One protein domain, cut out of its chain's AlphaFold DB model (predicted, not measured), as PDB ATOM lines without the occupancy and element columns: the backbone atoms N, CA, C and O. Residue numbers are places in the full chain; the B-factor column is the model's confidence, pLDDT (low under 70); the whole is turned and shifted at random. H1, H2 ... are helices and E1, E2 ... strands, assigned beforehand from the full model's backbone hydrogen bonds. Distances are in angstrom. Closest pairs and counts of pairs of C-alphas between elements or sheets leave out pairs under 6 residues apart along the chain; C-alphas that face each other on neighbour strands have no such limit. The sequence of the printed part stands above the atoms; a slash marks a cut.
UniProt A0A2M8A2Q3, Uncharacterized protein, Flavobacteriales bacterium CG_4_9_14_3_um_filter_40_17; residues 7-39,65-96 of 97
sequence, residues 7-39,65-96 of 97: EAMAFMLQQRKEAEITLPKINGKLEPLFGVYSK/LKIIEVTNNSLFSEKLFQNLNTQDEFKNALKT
ATOM      1  N   GLU A   7       2.561 -28.213 -34.895       98.06
ATOM      2  CA  GLU A   7       1.483 -29.179 -35.087       98.06
ATOM      3  C   GLU A   7       0.115 -28.490 -35.067       98.06
ATOM      4  O   GLU A   7      -0.716 -28.743 -35.941       98.06
ATOM      5  N   ALA A   8      -0.106 -27.561 -34.129       97.69
ATOM      6  CA  ALA A   8      -1.337 -26.778 -34.076       97.69
ATOM      7  C   ALA A   8      -1.475 -25.859 -35.301       97.69
ATOM      8  O   ALA A   8      -2.551 -25.780 -35.897       97.69
ATOM      9  N   MET A   9      -0.385 -25.210 -35.735       97.50
ATOM     10  CA  MET A   9      -0.385 -24.398 -36.960       97.50
ATOM     11  C   MET A   9      -0.701 -25.240 -38.204       97.50
ATOM     12  O   MET A   9      -1.547 -24.856 -39.014       97.50
ATOM     13  N   ALA A  10      -0.064 -26.404 -38.346       97.62
ATOM     14  CA  ALA A  10      -0.294 -27.323 -39.457       97.62
ATOM     15  C   ALA A  10      -1.743 -27.826 -39.478       97.62
ATOM     16  O   ALA A  10      -2.372 -27.831 -40.536       97.62
ATOM     17  N   PHE A  11      -2.298 -28.168 -38.313       97.62
ATOM     18  CA  PHE A  11      -3.703 -28.540 -38.182       97.62
ATOM     19  C   PHE A  11      -4.625 -27.414 -38.666       97.62
ATOM     20  O   PHE A  11      -5.485 -27.648 -39.516       97.62
ATOM     21  N   MET A  12      -4.424 -26.177 -38.198       97.56
ATOM     22  CA  MET A  12      -5.240 -25.030 -38.622       97.56
ATOM     23  C   MET A  12      -5.154 -24.800 -40.135       97.56
ATOM     24  O   MET A  12      -6.171 -24.590 -40.802       97.56
ATOM     25  N   LEU A  13      -3.953 -24.918 -40.705       96.31
ATOM     26  CA  LEU A  13      -3.736 -24.817 -42.144       96.31
ATOM     27  C   LEU A  13      -4.453 -25.921 -42.925       96.31
ATOM     28  O   LEU A  13      -4.987 -25.625 -43.991       96.31
ATOM     29  N   GLN A  14      -4.493 -27.160 -42.438       95.69
ATOM     30  CA  GLN A  14      -5.247 -28.248 -43.075       95.69
ATOM     31  C   GLN A  14      -6.760 -28.014 -42.994       95.69
ATOM     32  O   GLN A  14      -7.494 -28.325 -43.933       95.69
ATOM     33  N   GLN A  15      -7.236 -27.420 -41.897       94.75
ATOM     34  CA  GLN A  15      -8.654 -27.135 -41.712       94.75
ATOM     35  C   GLN A  15      -9.164 -25.962 -42.553       94.75
ATOM     36  O   GLN A  15     -10.376 -25.888 -42.757       94.75
ATOM     37  N   ARG A  16      -8.300 -25.075 -43.063       88.88
ATOM     38  CA  ARG A  16      -8.734 -23.822 -43.705       88.88
ATOM     39  C   ARG A  16      -9.704 -23.998 -44.884       88.88
ATOM     40  O   ARG A  16     -10.589 -23.172 -45.070       88.88
ATOM     41  N   LYS A  17      -9.595 -25.105 -45.636       83.81
ATOM     42  CA  LYS A  17     -10.350 -25.338 -46.886       83.81
ATOM     43  C   LYS A  17     -10.356 -24.063 -47.763       83.81
ATOM     44  O   LYS A  17      -9.302 -23.457 -47.928       83.81
ATOM     45  N   GLU A  18     -11.517 -23.673 -48.291       88.06
ATOM     46  CA  GLU A  18     -11.730 -22.472 -49.115       88.06
ATOM     47  C   GLU A  18     -12.157 -21.234 -48.305       88.06
ATOM     48  O   GLU A  18     -12.388 -20.181 -48.898       88.06
ATOM     49  N   ALA A  19     -12.252 -21.340 -46.972       95.12
ATOM     50  CA  ALA A  19     -12.706 -20.238 -46.131       95.12
ATOM     51  C   ALA A  19     -11.711 -19.071 -46.158       95.12
ATOM     52  O   ALA A  19     -10.490 -19.253 -46.229       95.12
ATOM     53  N   GLU A  20     -12.233 -17.852 -46.062       96.69
ATOM     54  CA  GLU A  20     -11.419 -16.642 -46.022       96.69
ATOM     55  C   GLU A  20     -10.717 -16.475 -44.675       96.69
ATOM     56  O   GLU A  20      -9.550 -16.078 -44.629       96.69
ATOM     57  N   ILE A  21     -11.404 -16.826 -43.588       97.56
ATOM     58  CA  ILE A  21     -10.862 -16.808 -42.233       97.56
ATOM     59  C   ILE A  21     -11.161 -18.147 -41.564       97.56
ATOM     60  O   ILE A  21     -12.280 -18.646 -41.614       97.56
ATOM     61  N   THR A  22     -10.167 -18.741 -40.907       97.94
ATOM     62  CA  THR A  22     -10.352 -19.931 -40.066       97.94
ATOM     63  C   THR A  22      -9.836 -19.672 -38.663       97.94
ATOM     64  O   THR A  22      -8.637 -19.450 -38.486       97.94
ATOM     65  N   LEU A  23     -10.726 -19.727 -37.672       97.50
ATOM     66  CA  LEU A  23     -10.419 -19.432 -36.273       97.50
ATOM     67  C   LEU A  23     -10.704 -20.637 -35.369       97.50
ATOM     68  O   LEU A  23     -11.717 -21.315 -35.555       97.50
ATOM     69  N   PRO A  24      -9.860 -20.903 -34.364       97.19
ATOM     70  CA  PRO A  24     -10.149 -21.875 -33.335       97.19
ATOM     71  C   PRO A  24     -11.041 -21.268 -32.256       97.19
ATOM     72  O   PRO A  24     -10.975 -20.075 -31.942       97.19
ATOM     73  N   LYS A  25     -11.847 -22.135 -31.656       97.19
ATOM     74  CA  LYS A  25     -12.644 -21.854 -30.473       97.19
ATOM     75  C   LYS A  25     -12.318 -22.889 -29.404       97.19
ATOM     76  O   LYS A  25     -12.483 -24.089 -29.617       97.19
ATOM     77  N   ILE A  26     -11.803 -22.417 -28.277       96.19
ATOM     78  CA  ILE A  26     -11.408 -23.235 -27.129       96.19
ATOM     79  C   ILE A  26     -12.251 -22.828 -25.927       96.19
ATOM     80  O   ILE A  26     -12.393 -21.642 -25.639       96.19
ATOM     81  N   ASN A  27     -12.858 -23.795 -25.242       95.25
ATOM     82  CA  ASN A  27     -13.712 -23.562 -24.073       95.25
ATOM     83  C   ASN A  27     -14.789 -22.485 -24.308       95.25
ATOM     84  O   ASN A  27     -15.063 -21.651 -23.449       95.25
ATOM     85  N   GLY A  28     -15.381 -22.455 -25.507       94.38
ATOM     86  CA  GLY A  28     -16.389 -21.456 -25.868       94.38
ATOM     87  C   GLY A  28     -15.831 -20.103 -26.333       94.38
ATOM     88  O   GLY A  28     -16.594 -19.295 -26.862       94.38
ATOM     89  N   LYS A  29     -14.523 -19.859 -26.201       93.88
ATOM     90  CA  LYS A  29     -13.862 -18.599 -26.545       93.88
ATOM     91  C   LYS A  29     -13.178 -18.680 -27.908       93.88
ATOM     92  O   LYS A  29     -12.373 -19.570 -28.160       93.88
ATOM     93  N   LEU A  30     -13.504 -17.730 -28.780       95.38
ATOM     94  CA  LEU A  30     -12.841 -17.557 -30.070       95.38
ATOM     95  C   LEU A  30     -11.443 -16.961 -29.858       95.38
ATOM     96  O   LEU A  30     -11.299 -16.015 -29.080       95.38
ATOM     97  N   GLU A  31     -10.445 -17.456 -30.589       95.50
ATOM     98  CA  GLU A  31      -9.056 -16.978 -30.508       95.50
ATOM     99  C   GLU A  31      -8.582 -16.399 -31.858       95.50
ATOM    100  O   GLU A  31      -7.848 -17.053 -32.601       95.50
ATOM    101  N   PRO A  32      -8.975 -15.156 -32.213       94.38
ATOM    102  CA  PRO A  32      -8.658 -14.568 -33.518       94.38
ATOM    103  C   PRO A  32      -7.160 -14.333 -33.751       94.38
ATOM    104  O   PRO A  32      -6.687 -14.356 -34.881       94.38
ATOM    105  N   LEU A  33      -6.381 -14.131 -32.685       93.81
ATOM    106  CA  LEU A  33      -4.934 -13.925 -32.801       93.81
ATOM    107  C   LEU A  33      -4.174 -15.208 -33.187       93.81
ATOM    108  O   LEU A  33      -2.985 -15.139 -33.491       93.81
ATOM    109  N   PHE A  34      -4.844 -16.364 -33.182       96.12
ATOM    110  CA  PHE A  34      -4.316 -17.636 -33.664       96.12
ATOM    111  C   PHE A  34      -5.226 -18.197 -34.763       96.12
ATOM    112  O   PHE A  34      -5.901 -19.204 -34.584       96.12
ATOM    113  N   GLY A  35      -5.269 -17.518 -35.908       95.81
ATOM    114  CA  GLY A  35      -6.124 -17.869 -37.040       95.81
ATOM    115  C   GLY A  35      -5.374 -17.976 -38.363       95.81
ATOM    116  O   GLY A  35      -4.247 -17.502 -38.507       95.81
ATOM    117  N   VAL A  36      -6.028 -18.573 -39.357       97.44
ATOM    118  CA  VAL A  36      -5.579 -18.553 -40.754       97.44
ATOM    119  C   VAL A  36      -6.406 -17.523 -41.506       97.44
ATOM    120  O   VAL A  36      -7.632 -17.591 -41.492       97.44
ATOM    121  N   TYR A  37      -5.726 -16.598 -42.178       96.62
ATOM    122  CA  TYR A  37      -6.347 -15.497 -42.907       96.62
ATOM    123  C   TYR A  37      -5.900 -15.519 -44.367       96.62
ATOM    124  O   TYR A  37      -4.705 -15.527 -44.674       96.62
ATOM    125  N   SER A  38      -6.865 -15.524 -45.279       96.00
ATOM    126  CA  SER A  38      -6.624 -15.425 -46.713       96.00
ATOM    127  C   SER A  38      -6.199 -14.010 -47.105       96.00
ATOM    128  O   SER A  38      -6.695 -13.015 -46.579       96.00
ATOM    129  N   LYS A  39      -5.341 -13.889 -48.127       95.62
ATOM    130  CA  LYS A  39      -5.019 -12.580 -48.724       95.62
ATOM    131  C   LYS A  39      -6.228 -11.915 -49.393       95.62
ATOM    132  O   LYS A  39      -6.202 -10.705 -49.596       95.62
ATOM    133  N   LEU A  65     -16.196 -17.093 -42.725       96.25
ATOM    134  CA  LEU A  65     -15.593 -17.479 -41.461       96.25
ATOM    135  C   LEU A  65     -15.878 -18.946 -41.145       96.25
ATOM    136  O   LEU A  65     -17.012 -19.352 -40.890       96.25
ATOM    137  N   LYS A  66     -14.805 -19.725 -41.021       97.06
ATOM    138  CA  LYS A  66     -14.834 -21.080 -40.482       97.06
ATOM    139  C   LYS A  66     -14.361 -21.097 -39.031       97.06
ATOM    140  O   LYS A  66     -13.224 -20.735 -38.734       97.06
ATOM    141  N   ILE A  67     -15.202 -21.591 -38.128       97.00
ATOM    142  CA  ILE A  67     -14.846 -21.797 -36.718       97.00
ATOM    143  C   ILE A  67     -14.539 -23.278 -36.484       97.00
ATOM    144  O   ILE A  67     -15.294 -24.148 -36.917       97.00
ATOM    145  N   ILE A  68     -13.431 -23.565 -35.802       97.31
ATOM    146  CA  ILE A  68     -13.013 -24.918 -35.428       97.31
ATOM    147  C   ILE A  68     -13.084 -25.056 -33.908       97.31
ATOM    148  O   ILE A  68     -12.329 -24.403 -33.196       97.31
ATOM    149  N   GLU A  69     -13.965 -25.915 -33.400       97.50
ATOM    150  CA  GLU A  69     -13.992 -26.248 -31.971       97.50
ATOM    151  C   GLU A  69     -12.786 -27.142 -31.635       97.50
ATOM    152  O   GLU A  69     -12.635 -28.229 -32.198       97.50
ATOM    153  N   VAL A  70     -11.910 -26.683 -30.736       97.62
ATOM    154  CA  VAL A  70     -10.639 -27.360 -30.404       97.62
ATOM    155  C   VAL A  70     -10.521 -27.791 -28.942       97.62
ATOM    156  O   VAL A  70      -9.524 -28.398 -28.576       97.62
ATOM    157  N   THR A  71     -11.544 -27.552 -28.117       96.00
ATOM    158  CA  THR A  71     -11.555 -27.867 -26.672       96.00
ATOM    159  C   THR A  71     -11.105 -29.292 -26.332       96.00
ATOM    160  O   THR A  71     -10.376 -29.494 -25.371       96.00
ATOM    161  N   ASN A  72     -11.510 -30.281 -27.133       95.56
ATOM    162  CA  ASN A  72     -11.187 -31.694 -26.898       95.56
ATOM    163  C   ASN A  72     -10.038 -32.205 -27.784       95.56
ATOM    164  O   ASN A  72      -9.841 -33.412 -27.910       95.56
ATOM    165  N   ASN A  73      -9.313 -31.308 -28.454       96.00
ATOM    166  CA  ASN A  73      -8.216 -31.667 -29.339       96.00
ATOM    167  C   ASN A  73      -6.885 -31.578 -28.582       96.00
ATOM    168  O   ASN A  73      -6.506 -30.516 -28.097       96.00
ATOM    169  N   SER A  74      -6.145 -32.686 -28.526       96.25
ATOM    170  CA  SER A  74      -4.875 -32.785 -27.792       96.25
ATOM    171  C   SER A  74      -3.776 -31.843 -28.294       96.25
ATOM    172  O   SER A  74      -2.845 -31.552 -27.545       96.25
ATOM    173  N   LEU A  75      -3.880 -31.330 -29.524       96.88
ATOM    174  CA  LEU A  75      -2.954 -30.330 -30.066       96.88
ATOM    175  C   LEU A  75      -3.163 -28.931 -29.459       96.88
ATOM    176  O   LEU A  75      -2.303 -28.066 -29.612       96.88
ATOM    177  N   PHE A  76      -4.293 -28.697 -28.789       96.81
ATOM    178  CA  PHE A  76      -4.741 -27.382 -28.340       96.81
ATOM    179  C   PHE A  76      -4.948 -27.365 -26.827       96.81
ATOM    180  O   PHE A  76      -6.046 -27.570 -26.321       96.81
ATOM    181  N   SER A  77      -3.874 -27.083 -26.096       94.25
ATOM    182  CA  SER A  77      -3.962 -26.800 -24.661       94.25
ATOM    183  C   SER A  77      -4.304 -25.330 -24.407       94.25
ATOM    184  O   SER A  77      -3.994 -24.466 -25.224       94.25
ATOM    185  N   GLU A  78      -4.856 -25.003 -23.236       92.19
ATOM    186  CA  GLU A  78      -5.031 -23.598 -22.825       92.19
ATOM    187  C   GLU A  78      -3.701 -22.829 -22.817       92.19
ATOM    188  O   GLU A  78      -3.648 -21.657 -23.194       92.19
ATOM    189  N   LYS A  79      -2.601 -23.512 -22.466       92.81
ATOM    190  CA  LYS A  79      -1.246 -22.948 -22.474       92.81
ATOM    191  C   LYS A  79      -0.842 -22.450 -23.863       92.81
ATOM    192  O   LYS A  79      -0.200 -21.408 -23.960       92.81
ATOM    193  N   LEU A  80      -1.253 -23.134 -24.934       95.00
ATOM    194  CA  LEU A  80      -0.980 -22.714 -26.313       95.00
ATOM    195  C   LEU A  80      -1.477 -21.284 -26.582       95.00
ATOM    196  O   LEU A  80      -0.780 -20.485 -27.209       95.00
ATOM    197  N   PHE A  81      -2.651 -20.947 -26.042       94.50
ATOM    198  CA  PHE A  81      -3.312 -19.651 -26.205       94.50
ATOM    199  C   PHE A  81      -2.905 -18.607 -25.155       94.50
ATOM    200  O   PHE A  81      -3.400 -17.478 -25.172       94.50
ATOM    201  N   GLN A  82      -1.976 -18.932 -24.249       93.44
ATOM    202  CA  GLN A  82      -1.547 -18.012 -23.200       93.44
ATOM    203  C   GLN A  82      -0.857 -16.773 -23.791       93.44
ATOM    204  O   GLN A  82       0.143 -16.856 -24.513       93.44
ATOM    205  N   ASN A  83      -1.360 -15.589 -23.448       92.38
ATOM    206  CA  ASN A  83      -0.718 -14.315 -23.763       92.38
ATOM    207  C   ASN A  83       0.171 -13.833 -22.616       92.38
ATOM    208  O   ASN A  83      -0.018 -14.223 -21.468       92.38
ATOM    209  N   LEU A  84       1.166 -13.014 -22.961       94.25
ATOM    210  CA  LEU A  84       2.084 -12.383 -22.016       94.25
ATOM    211  C   LEU A  84       1.954 -10.870 -22.174       94.25
ATOM    212  O   LEU A  84       2.689 -10.255 -22.943       94.25
ATOM    213  N   ASN A  85       0.973 -10.296 -21.495       94.31
ATOM    214  CA  ASN A  85       0.679  -8.867 -21.508       94.31
ATOM    215  C   ASN A  85       1.238  -8.160 -20.261       94.31
ATOM    216  O   ASN A  85       1.440  -6.949 -20.277       94.31
ATOM    217  N   THR A  86       1.488  -8.902 -19.177       96.75
ATOM    218  CA  THR A  86       1.948  -8.381 -17.883       96.75
ATOM    219  C   THR A  86       3.213  -9.081 -17.384       96.75
ATOM    220  O   THR A  86       3.540 -10.207 -17.768       96.75
ATOM    221  N   GLN A  87       3.931  -8.421 -16.471       96.88
ATOM    222  CA  GLN A  87       5.140  -8.982 -15.864       96.88
ATOM    223  C   GLN A  87       4.851 -10.250 -15.044       96.88
ATOM    224  O   GLN A  87       5.679 -11.160 -15.006       96.88
ATOM    225  N   ASP A  88       3.692 -10.336 -14.396       96.56
ATOM    226  CA  ASP A  88       3.337 -11.510 -13.598       96.56
ATOM    227  C   ASP A  88       2.963 -12.706 -14.477       96.56
ATOM    228  O   ASP A  88       3.376 -13.827 -14.179       96.56
ATOM    229  N   GLU A  89       2.293 -12.484 -15.614       95.38
ATOM    230  CA  GLU A  89       2.107 -13.524 -16.635       95.38
ATOM    231  C   GLU A  89       3.453 -14.046 -17.147       95.38
ATOM    232  O   GLU A  89       3.633 -15.259 -17.261       95.38
ATOM    233  N   PHE A  90       4.425 -13.157 -17.387       95.62
ATOM    234  CA  PHE A  90       5.782 -13.548 -17.778       95.62
ATOM    235  C   PHE A  90       6.476 -14.399 -16.704       95.62
ATOM    236  O   PHE A  90       6.968 -15.487 -17.002       95.62
ATOM    237  N   LYS A  91       6.465 -13.965 -15.436       95.69
ATOM    238  CA  LYS A  91       7.030 -14.746 -14.319       95.69
ATOM    239  C   LYS A  91       6.357 -16.110 -14.173       95.69
ATOM    240  O   LYS A  91       7.030 -17.092 -13.874       95.69
ATOM    241  N   ASN A  92       5.041 -16.183 -14.361       92.88
ATOM    242  CA  ASN A  92       4.307 -17.443 -14.297       92.88
ATOM    243  C   ASN A  92       4.655 -18.360 -15.472       92.88
ATOM    244  O   ASN A  92       4.861 -19.550 -15.257       92.88
ATOM    245  N   ALA A  93       4.803 -17.816 -16.681       94.00
ATOM    246  CA  ALA A  93       5.243 -18.572 -17.848       94.00
ATOM    247  C   ALA A  93       6.619 -19.225 -17.629       94.00
ATOM    248  O   ALA A  93       6.769 -20.410 -17.923       94.00
ATOM    249  N   LEU A  94       7.575 -18.505 -17.024       93.94
ATOM    250  CA  LEU A  94       8.910 -19.030 -16.701       93.94
ATOM    251  C   LEU A  94       8.895 -20.247 -15.762       93.94
ATOM    252  O   LEU A  94       9.785 -21.080 -15.854       93.94
ATOM    253  N   LYS A  95       7.895 -20.383 -14.880       92.44
ATOM    254  CA  LYS A  95       7.767 -21.549 -13.979       92.44
ATOM    255  C   LYS A  95       7.298 -22.821 -14.692       92.44
ATOM    256  O   LYS A  95       7.272 -23.884 -14.084       92.44
ATOM    257  N   THR A  96       6.831 -22.687 -15.930       82.88
ATOM    258  CA  THR A  96       6.225 -23.773 -16.713       82.88
ATOM    259  C   THR A  96       7.060 -24.162 -17.934       82.88
ATOM    260  O   THR A  96       6.596 -24.977 -18.736       82.88
TER     261      THR A  96
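AT A GLANCE: This is residues 7 to 39 and 65 to 96 of the 97 residues of an uncharacterized protein of Flavobacteriales bacterium CG_4_9_14_3_um_filter_40_17 (UniProt A0A2M8A2Q3). Two parallel strands, E1 and E2, lie side by side as a small sheet; the helix H1 is over one face of it, with its residues 12 to 15 nearest to the strands, and a tail leads away from this body through the short helix H2 to the helix H3. The tail makes the length of the domain, and its residues 85 to 91, of which 87 to 91 belong to H3, stick out free of the rest. The printed part has 65 residues with three named helices and two named strands, in the order H1, E1, E2, H2, H3 along the chain, and the sheet has the order E1, E2. The class is mixed, helices and strands, though only 32 of the 65 printed residues are in named elements. The whole is only just loose, close to compact, with a radius of gyration of the C-alphas of 13.3 A, and its outline is elongated, spanning 40 by 26 by 21 A.

IN THESE COORDINATES: Begin at the sheet and find C-alpha 21 at (-10.862, -16.808, -42.233); from there E1, residues 21 to 26, runs 16.4 A from first to last C-alpha. Beside it find C-alpha 65 at (-15.593, -17.479, -41.461), where E2, residues 65 to 69, begins and runs 13.0 A. Go back to the first printed residue, Glu 7, for H1, residues 7 to 15, which measures 12.3 A. After E2 look for H2 at residues 78 to 81, four residues and 5.5 A long. H3, residues 87 to 94, is 10.8 A long and ends at C-alpha 94, at (8.910, -19.030, -16.701).

HOW THE PARTS SIT: Look first at E1 and E2, which are parallel neighbours with 25 degrees between their N-to-C directions. Their C-alphas 22 and 66 face each other at 4.6 A, and N 23 and O 66, at 2.9 A, and N 68 and O 23, at 2.8 A, are within hydrogen-bond range. E1 has short pairings with unnamed stretches too: its residues 21 to 22 pair with residues 36 to 37, antiparallel, and its residues 25 to 26 with residues 29 to 30, antiparallel. From H1 to E1 there are 4 pairs of C-alphas within 8 A, the closest being those of Met 12 and Thr 22, 7.4 A apart. From H1 to E2 there is 1 such pair, the C-alphas of Gln 15 and Ile 68, at 8.0 A. The closest C-alphas of E1 and H2 are those of Ile 26 and Glu 78, 7.7 A apart. H3 is apart from H1, H2, E1 and E2, and H1 and H2 are apart too. In H1 and H3 every O i to N i+4 pair is within hydrogen-bond range; H2 is too short for such a pair, and its one O i to N i+3 pair is within range.

THE WHOLE: The two C-alphas farthest apart are those of Glu 18 and Lys 91, 40.3 A. Residues 40 to 64 are cut out and not printed, and across this cut C-alphas 39 and 65 are 13.7 A apart; the link from E1 to E2 goes across it. Of the links that are printed whole, H1 to E1 and H2 to H3 are tight, with 5 residues each, and E2 to H2 is short, with 8 residues. Residues 27 to 39 have no named element. The mean pLDDT of the printed part is 95.2, and no printed residue is under 70.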